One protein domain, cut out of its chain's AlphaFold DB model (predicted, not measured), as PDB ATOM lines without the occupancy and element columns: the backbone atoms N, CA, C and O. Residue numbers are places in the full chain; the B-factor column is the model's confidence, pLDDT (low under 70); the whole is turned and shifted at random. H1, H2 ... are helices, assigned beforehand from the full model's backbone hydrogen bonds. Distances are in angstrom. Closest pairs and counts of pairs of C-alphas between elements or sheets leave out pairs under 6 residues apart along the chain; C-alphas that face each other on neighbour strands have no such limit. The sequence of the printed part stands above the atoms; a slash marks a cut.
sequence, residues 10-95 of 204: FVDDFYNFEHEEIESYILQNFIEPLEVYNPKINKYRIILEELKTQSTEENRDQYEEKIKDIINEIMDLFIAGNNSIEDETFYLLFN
ATOM      1  N   PHE A  10     -40.667  35.717 -13.529       51.41
ATOM      2  CA  PHE A  10     -39.409  36.306 -13.965       51.41
ATOM      3  C   PHE A  10     -38.921  35.790 -15.329       51.41
ATOM      4  O   PHE A  10     -38.182  36.505 -15.987       51.41
ATOM      5  N   VAL A  11     -39.319  34.599 -15.799       48.97
ATOM      6  CA  VAL A  11     -38.857  34.054 -17.099       48.97
ATOM      7  C   VAL A  11     -39.306  34.933 -18.266       48.97
ATOM      8  O   VAL A  11     -38.573  35.056 -19.243       48.97
ATOM      9  N   ASP A  12     -40.463  35.589 -18.149       48.34
ATOM     10  CA  ASP A  12     -40.957  36.530 -19.159       48.34
ATOM     11  C   ASP A  12     -40.293  37.921 -19.043       48.34
ATOM     12  O   ASP A  12     -40.059  38.578 -20.057       48.34
ATOM     13  N   ASP A  13     -39.896  38.345 -17.837       48.94
ATOM     14  CA  ASP A  13     -39.117  39.579 -17.626       48.94
ATOM     15  C   ASP A  13     -37.647  39.432 -18.075       48.94
ATOM     16  O   ASP A  13     -37.008  40.416 -18.453       48.94
ATOM     17  N   PHE A  14     -37.127  38.199 -18.106       50.38
ATOM     18  CA  PHE A  14     -35.774  37.844 -18.556       50.38
ATOM     19  C   PHE A  14     -35.500  38.206 -20.025       50.38
ATOM     20  O   PHE A  14     -34.349  38.431 -20.385       50.38
ATOM     21  N   TYR A  15     -36.528  38.305 -20.874       50.94
ATOM     22  CA  TYR A  15     -36.366  38.629 -22.300       50.94
ATOM     23  C   TYR A  15     -35.899  40.070 -22.565       50.94
ATOM     24  O   TYR A  15     -35.543  40.387 -23.699       50.94
ATOM     25  N   ASN A  16     -35.901  40.941 -21.547       52.72
ATOM     26  CA  ASN A  16     -35.501  42.346 -21.672       52.72
ATOM     27  C   ASN A  16     -34.094  42.655 -21.120       52.72
ATOM     28  O   ASN A  16     -33.682  43.813 -21.176       52.72
ATOM     29  N   PHE A  17     -33.376  41.667 -20.574       53.62
ATOM     30  CA  PHE A  17     -32.041  41.844 -19.986       53.62
ATOM     31  C   PHE A  17     -30.921  41.513 -20.986       53.62
ATOM     32  O   PHE A  17     -31.086  40.660 -21.859       53.62
ATOM     33  N   GLU A  18     -29.763  42.164 -20.844       60.09
ATOM     34  CA  GLU A  18     -28.553  41.788 -21.589       60.09
ATOM     35  C   GLU A  18     -28.039  40.409 -21.123       60.09
ATOM     36  O   GLU A  18     -28.197  40.017 -19.963       60.09
ATOM     37  N   HIS A  19     -27.382  39.660 -22.013       58.81
ATOM     38  CA  HIS A  19     -26.962  38.266 -21.759       58.81
ATOM     39  C   HIS A  19     -26.072  38.085 -20.530       58.81
ATOM     40  O   HIS A  19     -26.164  37.082 -19.819       58.81
ATOM     41  N   GLU A  20     -25.233  39.076 -20.249       62.38
ATOM     42  CA  GLU A  20     -24.341  39.085 -19.090       62.38
ATOM     43  C   GLU A  20     -25.093  39.339 -17.770       62.38
ATOM     44  O   GLU A  20     -24.667  38.867 -16.711       62.38
ATOM     45  N   GLU A  21     -26.227  40.045 -17.821       65.75
ATOM     46  CA  GLU A  21     -27.082  40.330 -16.662       65.75
ATOM     47  C   GLU A  21     -27.903  39.096 -16.275       65.75
ATOM     48  O   GLU A  21     -28.005  38.766 -15.093       65.75
ATOM     49  N   ILE A  22     -28.402  38.366 -17.277       63.69
ATOM     50  CA  ILE A  22     -29.102  37.078 -17.154       63.69
ATOM     51  C   ILE A  22     -28.208  36.046 -16.458       63.69
ATOM     52  O   ILE A  22     -28.602  35.450 -15.455       63.69
ATOM     53  N   GLU A  23     -26.989  35.852 -16.962       65.75
ATOM     54  CA  GLU A  23     -26.028  34.892 -16.412       65.75
ATOM     55  C   GLU A  23     -25.648  35.244 -14.967       65.75
ATOM     56  O   GLU A  23     -25.710  34.392 -14.078       65.75
ATOM     57  N   SER A  24     -25.319  36.516 -14.719       70.94
ATOM     58  CA  SER A  24     -24.970  37.003 -13.381       70.94
ATOM     59  C   SER A  24     -26.126  36.818 -12.401       70.94
ATOM     60  O   SER A  24     -25.914  36.381 -11.270       70.94
ATOM     61  N   TYR A  25     -27.356  37.092 -12.837       70.00
ATOM     62  CA  TYR A  25     -28.547  36.896 -12.024       70.00
ATOM     63  C   TYR A  25     -28.773  35.416 -11.691       70.00
ATOM     64  O   TYR A  25     -29.038  35.094 -10.531       70.00
ATOM     65  N   ILE A  26     -28.624  34.508 -12.662       68.25
ATOM     66  CA  ILE A  26     -28.758  33.056 -12.447       68.25
ATOM     67  C   ILE A  26     -27.696  32.550 -11.472       68.25
ATOM     68  O   ILE A  26     -28.015  31.821 -10.527       68.25
ATOM     69  N   LEU A  27     -26.441  32.953 -11.685       71.88
ATOM     70  CA  LEU A  27     -25.326  32.567 -10.832       71.88
ATOM     71  C   LEU A  27     -25.571  33.003  -9.387       71.88
ATOM     72  O   LEU A  27     -25.511  32.168  -8.491       71.88
ATOM     73  N   GLN A  28     -25.918  34.271  -9.172       75.88
ATOM     74  CA  GLN A  28     -26.076  34.842  -7.833       75.88
ATOM     75  C   GLN A  28     -27.338  34.365  -7.107       75.88
ATOM     76  O   GLN A  28     -27.311  34.163  -5.896       75.88
ATOM     77  N   ASN A  29     -28.461  34.206  -7.815       69.56
ATOM     78  CA  ASN A  29     -29.757  33.971  -7.168       69.56
ATOM     79  C   ASN A  29     -30.177  32.499  -7.146       69.56
ATOM     80  O   ASN A  29     -30.994  32.126  -6.305       69.56
ATOM     81  N   PHE A  30     -29.631  31.659  -8.030       67.69
ATOM     82  CA  PHE A  30     -30.008  30.246  -8.115       67.69
ATOM     83  C   PHE A  30     -28.822  29.318  -7.890       67.69
ATOM     84  O   PHE A  30     -28.918  28.418  -7.067       67.69
ATOM     85  N   ILE A  31     -27.688  29.519  -8.562       71.06
ATOM     86  CA  ILE A  31     -26.563  28.580  -8.445       71.06
ATOM     87  C   ILE A  31     -25.836  28.750  -7.109       71.06
ATOM     88  O   ILE A  31     -25.772  27.793  -6.343       71.06
ATOM     89  N   GLU A  32     -25.352  29.948  -6.783       74.81
ATOM     90  CA  GLU A  32     -24.595  30.230  -5.552       74.81
ATOM     91  C   GLU A  32     -25.308  29.772  -4.275       74.81
ATOM     92  O   GLU A  32     -24.689  29.064  -3.474       74.81
ATOM     93  N   PRO A  33     -26.604  30.087  -4.070       69.38
ATOM     94  CA  PRO A  33     -27.315  29.619  -2.890       69.38
ATOM     95  C   PRO A  33     -27.405  28.096  -2.847       69.38
ATOM     96  O   PRO A  33     -27.304  27.517  -1.769       69.38
ATOM     97  N   LEU A  34     -27.580  27.439  -3.997       68.56
ATOM     98  CA  LEU A  34     -27.808  25.999  -4.072       68.56
ATOM     99  C   LEU A  34     -26.530  25.159  -4.061       68.56
ATOM    100  O   LEU A  34     -26.578  24.017  -3.607       68.56
ATOM    101  N   GLU A  35     -25.390  25.698  -4.484       69.88
ATOM    102  CA  GLU A  35     -24.084  25.036  -4.373       69.88
ATOM    103  C   GLU A  35     -23.729  24.713  -2.917       69.88
ATOM    104  O   GLU A  35     -23.138  23.665  -2.643       69.88
ATOM    105  N   VAL A  36     -24.158  25.564  -1.975       66.69
ATOM    106  CA  VAL A  36     -24.008  25.332  -0.530       66.69
ATOM    107  C   VAL A  36     -24.745  24.064  -0.089       66.69
ATOM    108  O   VAL A  36     -24.246  23.321   0.756       66.69
ATOM    109  N   TYR A  37     -25.916  23.797  -0.670       62.69
ATOM    110  CA  TYR A  37     -26.766  22.663  -0.300       62.69
ATOM    111  C   TYR A  37     -26.469  21.400  -1.114       62.69
ATOM    112  O   TYR A  37     -26.625  20.287  -0.612       62.69
ATOM    113  N   ASN A  38     -26.042  21.542  -2.369       67.56
ATOM    114  CA  ASN A  38     -25.766  20.420  -3.253       67.56
ATOM    115  C   ASN A  38     -24.552  20.707  -4.153       67.56
ATOM    116  O   ASN A  38     -24.702  21.311  -5.217       67.56
ATOM    117  N   PRO A  39     -23.367  20.163  -3.819       67.62
ATOM    118  CA  PRO A  39     -22.148  20.349  -4.606       67.62
ATOM    119  C   PRO A  39     -22.263  19.889  -6.064       67.62
ATOM    120  O   PRO A  39     -21.464  20.296  -6.900       67.62
ATOM    121  N   LYS A  40     -23.251  19.043  -6.407       68.62
ATOM    122  CA  LYS A  40     -23.505  18.647  -7.804       68.62
ATOM    123  C   LYS A  40     -23.958  19.822  -8.673       68.62
ATOM    124  O   LYS A  40     -23.856  19.714  -9.890       68.62
ATOM    125  N   ILE A  41     -24.433  20.913  -8.071       70.94
ATOM    126  CA  ILE A  41     -24.862  22.127  -8.773       70.94
ATOM    127  C   ILE A  41     -23.660  22.937  -9.292       70.94
ATOM    128  O   ILE A  41     -23.798  23.580 -10.330       70.94
ATOM    129  N   ASN A  42     -22.451  22.765  -8.725       71.81
ATOM    130  CA  ASN A  42     -21.212  23.370  -9.257       71.81
ATOM    131  C   ASN A  42     -20.973  23.046 -10.739       71.81
ATOM    132  O   ASN A  42     -20.319  23.817 -11.438       71.81
ATOM    133  N   LYS A  43     -21.479  21.906 -11.242       79.44
ATOM    134  CA  LYS A  43     -21.320  21.549 -12.659       79.44
ATOM    135  C   LYS A  43     -21.929  22.616 -13.579       79.44
ATOM    136  O   LYS A  43     -21.390  22.851 -14.650       79.44
ATOM    137  N   TYR A  44     -23.020  23.266 -13.166       76.81
ATOM    138  CA  TYR A  44     -23.695  24.268 -13.989       76.81
ATOM    139  C   TYR A  44     -22.935  25.585 -14.042       76.81
ATOM    140  O   TYR A  44     -22.940  26.213 -15.091       76.81
ATOM    141  N   ARG A  45     -22.223  25.963 -12.972       78.56
ATOM    142  CA  ARG A  45     -21.311  27.113 -13.001       78.56
ATOM    143  C   ARG A  45     -20.256  26.938 -14.093       78.56
ATOM    144  O   ARG A  45     -20.098  27.819 -14.925       78.56
ATOM    145  N   ILE A  46     -19.615  25.768 -14.136       81.81
ATOM    146  CA  ILE A  46     -18.601  25.440 -15.152       81.81
ATOM    147  C   ILE A  46     -19.208  25.485 -16.561       81.81
ATOM    148  O   ILE A  46     -18.634  26.090 -17.457       81.81
ATOM    149  N   ILE A  47     -20.390  24.887 -16.753       82.00
ATOM    150  CA  ILE A  47     -21.066  24.873 -18.059       82.00
ATOM    151  C   ILE A  47     -21.428  26.298 -18.516       82.00
ATOM    152  O   ILE A  47     -21.268  26.612 -19.694       82.00
ATOM    153  N   LEU A  48     -21.901  27.165 -17.614       77.62
ATOM    154  CA  LEU A  48     -22.212  28.563 -17.935       77.62
ATOM    155  C   LEU A  48     -20.950  29.343 -18.324       77.62
ATOM    156  O   LEU A  48     -20.945  29.998 -19.365       77.62
ATOM    157  N   GLU A  49     -19.864  29.197 -17.559       80.81
ATOM    158  CA  GLU A  49     -18.569  29.816 -17.874       80.81
ATOM    159  C   GLU A  49     -18.040  29.352 -19.245       80.81
ATOM    160  O   GLU A  49     -17.595  30.169 -20.054       80.81
ATOM    161  N   GLU A  50     -18.139  28.055 -19.558       82.12
ATOM    162  CA  GLU A  50     -17.753  27.505 -20.864       82.12
ATOM    163  C   GLU A  50     -18.612  28.069 -22.005       82.12
ATOM    164  O   GLU A  50     -18.071  28.474 -23.039       82.12
ATOM    165  N   LEU A  51     -19.934  28.147 -21.833       76.56
ATOM    166  CA  LEU A  51     -20.832  28.712 -22.844       76.56
ATOM    167  C   LEU A  51     -20.570  30.194 -23.087       76.56
ATOM    168  O   LEU A  51     -20.586  30.627 -24.240       76.56
ATOM    169  N   LYS A  52     -20.266  30.956 -22.032       74.44
ATOM    170  CA  LYS A  52     -19.907  32.372 -22.134       74.44
ATOM    171  C   LYS A  52     -18.705  32.572 -23.051       74.44
ATOM    172  O   LYS A  52     -18.745  33.420 -23.940       74.44
ATOM    173  N   THR A  53     -17.665  31.746 -22.907       78.19
ATOM    174  CA  THR A  53     -16.463  31.829 -23.762       78.19
ATOM    175  C   THR A  53     -16.719  31.492 -25.233       78.19
ATOM    176  O   THR A  53     -15.924  31.869 -26.092       78.19
ATOM    177  N   GLN A  54     -17.815  30.792 -25.531       76.12
ATOM    178  CA  GLN A  54     -18.205  30.388 -26.884       76.12
ATOM    179  C   GLN A  54     -19.241  31.333 -27.510       76.12
ATOM    180  O   GLN A  54     -19.589  31.158 -28.681       76.12
ATOM    181  N   SER A  55     -19.748  32.308 -26.750       72.06
ATOM    182  CA  SER A  55     -20.761  33.254 -27.213       72.06
ATOM    183  C   SER A  55     -20.175  34.269 -28.204       72.06
ATOM    184  O   SER A  55     -19.107  34.844 -27.988       72.06
ATOM    185  N   THR A  56     -20.863  34.463 -29.326       74.00
ATOM    186  CA  THR A  56     -20.542  35.447 -30.368       74.00
ATOM    187  C   THR A  56     -21.833  36.082 -30.891       74.00
ATOM    188  O   THR A  56     -22.918  35.522 -30.741       74.00
ATOM    189  N   GLU A  57     -21.747  37.243 -31.547       71.06
ATOM    190  CA  GLU A  57     -22.934  37.886 -32.144       71.06
ATOM    191  C   GLU A  57     -23.645  36.984 -33.171       71.06
ATOM    192  O   GLU A  57     -24.864  37.042 -33.310       71.06
ATOM    193  N   GLU A  58     -22.901  36.110 -33.857       75.12
ATOM    194  CA  GLU A  58     -23.421  35.212 -34.896       75.12
ATOM    195  C   GLU A  58     -24.189  34.000 -34.342       75.12
ATOM    196  O   GLU A  58     -24.975  33.397 -35.071       75.12
ATOM    197  N   ASN A  59     -23.974  33.621 -33.077       76.25
ATOM    198  CA  ASN A  59     -24.583  32.431 -32.468       76.25
ATOM    199  C   ASN A  59     -25.540  32.748 -31.307       76.25
ATOM    200  O   ASN A  59     -25.907  31.847 -30.549       76.25
ATOM    201  N   ARG A  60     -25.967  34.011 -31.198       70.56
ATOM    202  CA  ARG A  60     -26.766  34.546 -30.088       70.56
ATOM    203  C   ARG A  60     -28.023  33.724 -29.791       70.56
ATOM    204  O   ARG A  60     -28.200  33.296 -28.656       70.56
ATOM    205  N   ASP A  61     -28.833  33.423 -30.804       71.38
ATOM    206  CA  ASP A  61     -30.078  32.657 -30.627       71.38
ATOM    207  C   ASP A  61     -29.807  31.239 -30.092       71.38
ATOM    208  O   ASP A  61     -30.510  30.733 -29.217       71.38
ATOM    209  N   GLN A  62     -28.738  30.599 -30.574       78.00
ATOM    210  CA  GLN A  62     -28.345  29.261 -30.133       78.00
ATOM    211  C   GLN A  62     -27.765  29.271 -28.711       78.00
ATOM    212  O   GLN A  62     -27.948  28.316 -27.954       78.00
ATOM    213  N   TYR A  63     -27.040  30.330 -28.349       74.38
ATOM    214  CA  TYR A  63     -26.570  30.553 -26.986       74.38
ATOM    215  C   TYR A  63     -27.756  30.718 -26.026       74.38
ATOM    216  O   TYR A  63     -27.812  30.035 -25.004       74.38
ATOM    217  N   GLU A  64     -28.748  31.532 -26.394       71.75
ATOM    218  CA  GLU A  64     -29.968  31.746 -25.611       71.75
ATOM    219  C   GLU A  64     -30.751  30.459 -25.345       71.75
ATOM    220  O   GLU A  64     -31.169  30.218 -24.210       71.75
ATOM    221  N   GLU A  65     -30.938  29.611 -26.361       75.25
ATOM    222  CA  GLU A  65     -31.605  28.316 -26.182       75.25
ATOM    223  C   GLU A  65     -30.857  27.420 -25.188       75.25
ATOM    224  O   GLU A  65     -31.468  26.864 -24.276       75.25
ATOM    225  N   LYS A  66     -29.524  27.342 -25.287       77.75
ATOM    226  CA  LYS A  66     -28.712  26.540 -24.357       77.75
ATOM    227  C   LYS A  66     -28.786  27.055 -22.921       77.75
ATOM    228  O   LYS A  66     -28.852  26.254 -21.990       77.75
ATOM    229  N   ILE A  67     -28.790  28.375 -22.731       73.38
ATOM    230  CA  ILE A  67     -28.960  28.987 -21.408       73.38
ATOM    231  C   ILE A  67     -30.338  28.638 -20.835       73.38
ATOM    232  O   ILE A  67     -30.426  28.216 -19.682       73.38
ATOM    233  N   LYS A  68     -31.406  28.725 -21.640       72.31
ATOM    234  CA  LYS A  68     -32.761  28.328 -21.223       72.31
ATOM    235  C   LYS A  68     -32.830  26.860 -20.802       72.31
ATOM    236  O   LYS A  68     -33.439  26.556 -19.777       72.31
ATOM    237  N   ASP A  69     -32.188  25.962 -21.542       79.25
ATOM    238  CA  ASP A  69     -32.137  24.537 -21.197       79.25
ATOM    239  C   ASP A  69     -31.435  24.295 -19.854       79.25
ATOM    240  O   ASP A  69     -31.943  23.549 -19.013       79.25
ATOM    241  N   ILE A  70     -30.314  24.979 -19.607       77.25
ATOM    242  CA  ILE A  70     -29.578  24.890 -18.339       77.25
ATOM    243  C   ILE A  70     -30.406  25.424 -17.173       77.25
ATOM    244  O   ILE A  70     -30.471  24.774 -16.129       77.25
ATOM    245  N   ILE A  71     -31.065  26.576 -17.344       72.38
ATOM    246  CA  ILE A  71     -31.966  27.131 -16.326       72.38
ATOM    247  C   ILE A  71     -33.047  26.108 -15.997       72.38
ATOM    248  O   ILE A  71     -33.262  25.807 -14.826       72.38
ATOM    249  N   ASN A  72     -33.695  25.528 -17.008       74.62
ATOM    250  CA  ASN A  72     -34.726  24.518 -16.794       74.62
ATOM    251  C   ASN A  72     -34.192  23.300 -16.021       74.62
ATOM    252  O   ASN A  72     -34.879  22.817 -15.122       74.62
ATOM    253  N   GLU A  73     -32.972  22.837 -16.306       79.12
ATOM    254  CA  GLU A  73     -32.347  21.722 -15.579       79.12
ATOM    255  C   GLU A  73     -32.057  22.081 -14.108       79.12
ATOM    256  O   GLU A  73     -32.344  21.287 -13.207       79.12
ATOM    257  N   ILE A  74     -31.544  23.290 -13.841       74.50
ATOM    258  CA  ILE A  74     -31.313  23.800 -12.476       74.50
ATOM    259  C   ILE A  74     -32.637  23.915 -11.717       74.50
ATOM    260  O   ILE A  74     -32.727  23.488 -10.565       74.50
ATOM    261  N   MET A  75     -33.673  24.456 -12.360       72.56
ATOM    262  CA  MET A  75     -34.994  24.597 -11.754       72.56
ATOM    263  C   MET A  75     -35.619  23.235 -11.460       72.56
ATOM    264  O   MET A  75     -36.165  23.048 -10.377       72.56
ATOM    265  N   ASP A  76     -35.489  22.256 -12.356       76.50
ATOM    266  CA  ASP A  76     -35.975  20.895 -12.113       76.50
ATOM    267  C   ASP A  76     -35.247  20.235 -10.926       76.50
ATOM    268  O   ASP A  76     -35.883  19.557 -10.116       76.50
ATOM    269  N   LEU A  77     -33.943  20.481 -10.754       72.81
ATOM    270  CA  LEU A  77     -33.204  20.037  -9.567       72.81
ATOM    271  C   LEU A  77     -33.655  20.745  -8.289       72.81
ATOM    272  O   LEU A  77     -33.794  20.093  -7.252       72.81
ATOM    273  N   PHE A  78     -33.888  22.057  -8.354       69.12
ATOM    274  CA  PHE A  78     -34.412  22.825  -7.229       69.12
ATOM    275  C   PHE A  78     -35.790  22.307  -6.813       69.12
ATOM    276  O   PHE A  78     -35.996  21.987  -5.648       69.12
ATOM    277  N   ILE A  79     -36.702  22.123  -7.774       71.00
ATOM    278  CA  ILE A  79     -38.037  21.552  -7.554       71.00
ATOM    279  C   ILE A  79     -37.929  20.140  -6.965       71.00
ATOM    280  O   ILE A  79     -38.659  19.805  -6.033       71.00
ATOM    281  N   ALA A  80     -37.009  19.309  -7.460       71.19
ATOM    282  CA  ALA A  80     -36.798  17.966  -6.922       71.19
ATOM    283  C   ALA A  80     -36.298  17.982  -5.465       71.19
ATOM    284  O   ALA A  80     -36.676  17.111  -4.680       71.19
ATOM    285  N   GLY A  81     -35.471  18.966  -5.095       67.38
ATOM    286  CA  GLY A  81     -35.000  19.190  -3.723       67.38
ATOM    287  C   GLY A  81     -35.975  19.972  -2.834       67.38
ATOM    288  O   GLY A  81     -35.792  20.013  -1.617       67.38
ATOM    289  N   ASN A  82     -37.016  20.565  -3.421       69.38
ATOM    290  CA  ASN A  82     -37.897  21.532  -2.775       69.38
ATOM    291  C   ASN A  82     -38.554  20.971  -1.515       69.38
ATOM    292  O   ASN A  82     -38.535  21.631  -0.489       69.38
ATOM    293  N   ASN A  83     -39.021  19.719  -1.537       65.56
ATOM    294  CA  ASN A  83     -39.663  19.112  -0.365       65.56
ATOM    295  C   ASN A  83     -38.750  19.105   0.878       65.56
ATOM    296  O   ASN A  83     -39.227  19.262   1.996       65.56
ATOM    297  N   SER A  84     -37.436  18.923   0.700       66.25
ATOM    298  CA  SER A  84     -36.486  18.928   1.821       66.25
ATOM    299  C   SER A  84     -36.198  20.344   2.322       66.25
ATOM    300  O   SER A  84     -36.141  20.567   3.528       66.25
ATOM    301  N   ILE A  85     -36.076  21.310   1.406       71.50
ATOM    302  CA  ILE A  85     -35.844  22.722   1.745       71.50
ATOM    303  C   ILE A  85     -37.089  23.335   2.395       71.50
ATOM    304  O   ILE A  85     -36.964  24.097   3.351       71.50
ATOM    305  N   GLU A  86     -38.282  23.000   1.902       75.31
ATOM    306  CA  GLU A  86     -39.565  23.460   2.435       75.31
ATOM    307  C   GLU A  86     -39.730  23.053   3.894       75.31
ATOM    308  O   GLU A  86     -40.007  23.913   4.730       75.31
ATOM    309  N   ASP A  87     -39.504  21.776   4.212       78.06
ATOM    310  CA  ASP A  87     -39.613  21.275   5.579       78.06
ATOM    311  C   ASP A  87     -38.604  21.974   6.499       78.06
ATOM    312  O   ASP A  87     -38.988  22.520   7.535       78.06
ATOM    313  N   GLU A  88     -37.323  22.022   6.126       80.62
ATOM    314  CA  GLU A  88     -36.279  22.672   6.931       80.62
ATOM    315  C   GLU A  88     -36.557  24.162   7.146       80.62
ATOM    316  O   GLU A  88     -36.533  24.650   8.280       80.62
ATOM    317  N   THR A  89     -36.884  24.879   6.070       83.50
ATOM    318  CA  THR A  89     -37.225  26.304   6.111       83.50
ATOM    319  C   THR A  89     -38.447  26.531   6.985       83.50
ATOM    320  O   THR A  89     -38.438  27.423   7.838       83.50
ATOM    321  N   PHE A  90     -39.480  25.698   6.839       85.31
ATOM    322  CA  PHE A  90     -40.660  25.752   7.685       85.31
ATOM    323  C   PHE A  90     -40.282  25.546   9.148       85.31
ATOM    324  O   PHE A  90     -40.649  26.375   9.971       85.31
ATOM    325  N   TYR A  91     -39.520  24.509   9.505       85.25
ATOM    326  CA  TYR A  91     -39.135  24.271  10.898       85.25
ATOM    327  C   TYR A  91     -38.298  25.416  11.474       85.25
ATOM    328  O   TYR A  91     -38.527  25.815  12.620       85.25
ATOM    329  N   LEU A  92     -37.366  25.976  10.705       86.69
ATOM    330  CA  LEU A  92     -36.560  27.117  11.133       86.69
ATOM    331  C   LEU A  92     -37.444  28.339  11.393       86.69
ATOM    332  O   LEU A  92     -37.453  28.867  12.506       86.69
ATOM    333  N   LEU A  93     -38.250  28.747  10.410       90.12
ATOM    334  CA  LEU A  93     -39.110  29.927  10.505       90.12
ATOM    335  C   LEU A  93     -40.253  29.747  11.507       90.12
ATOM    336  O   LEU A  93     -40.604  30.689  12.220       90.12
ATOM    337  N   PHE A  94     -40.788  28.533  11.637       91.06
ATOM    338  CA  PHE A  94     -41.821  28.202  12.612       91.06
ATOM    339  C   PHE A  94     -41.323  28.404  14.040       91.06
ATOM    340  O   PHE A  94     -42.117  28.751  14.904       91.06
ATOM    341  N   ASN A  95     -40.023  28.271  14.311       88.31
ATOM    342  CA  ASN A  95     -39.459  28.589  15.625       88.31
ATOM    343  C   ASN A  95     -39.209  30.095  15.842       88.31
ATOM    344  O   ASN A  95     -39.077  30.540  16.987       88.31
TER     345      ASN A  95
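What this domain is: This is residues 10 to 95 of the 204 residues of the protein "HNHc domain-containing protein" of Paenibacillus lautus (UniProt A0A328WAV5). Three helices, H2, H3 and H4, make an up-and-down bundle, each running against the one before; past a kink, residues 86 to 95 of H4 stick out, and short H1 is near H2. It is all helix: 86 residues with four named helices, only just loose, close to compact, radius of gyration of the C-alphas 14.8 A, spans 53 by 26 by 18 A.

How they stand to each other: H1, residues 10 to 16, is close to but not clearly touching H2, residues 19 to 35; closest C-alphas Phe 14 and Ile 22, 6.9 A. H2 and H3, residues 39 to 54, touch as a hairpin, closest C-alphas Glu 35 and Ile 41, 5.3 A. H4, residues 57 to 95, touches H3 as a hairpin, closest C-alphas Leu 51 and Tyr 63, 7.3 A. O i to N i+4 pairs within hydrogen-bond range: H1 1 of 3 (i+3: 2 of 4), H2 11 of 13, H3 9 of 12, H4 31 of 35.

Where its parts are: H4 is 51.4 A long, from C-alpha 57 at (-22.934, 37.886, -32.144) to C-alpha 95 at (-39.459, 28.589, 15.625).

The domain as a whole: The printed part has no cut; mean pLDDT is 71.6, with residues 10 to 23 among those under 70.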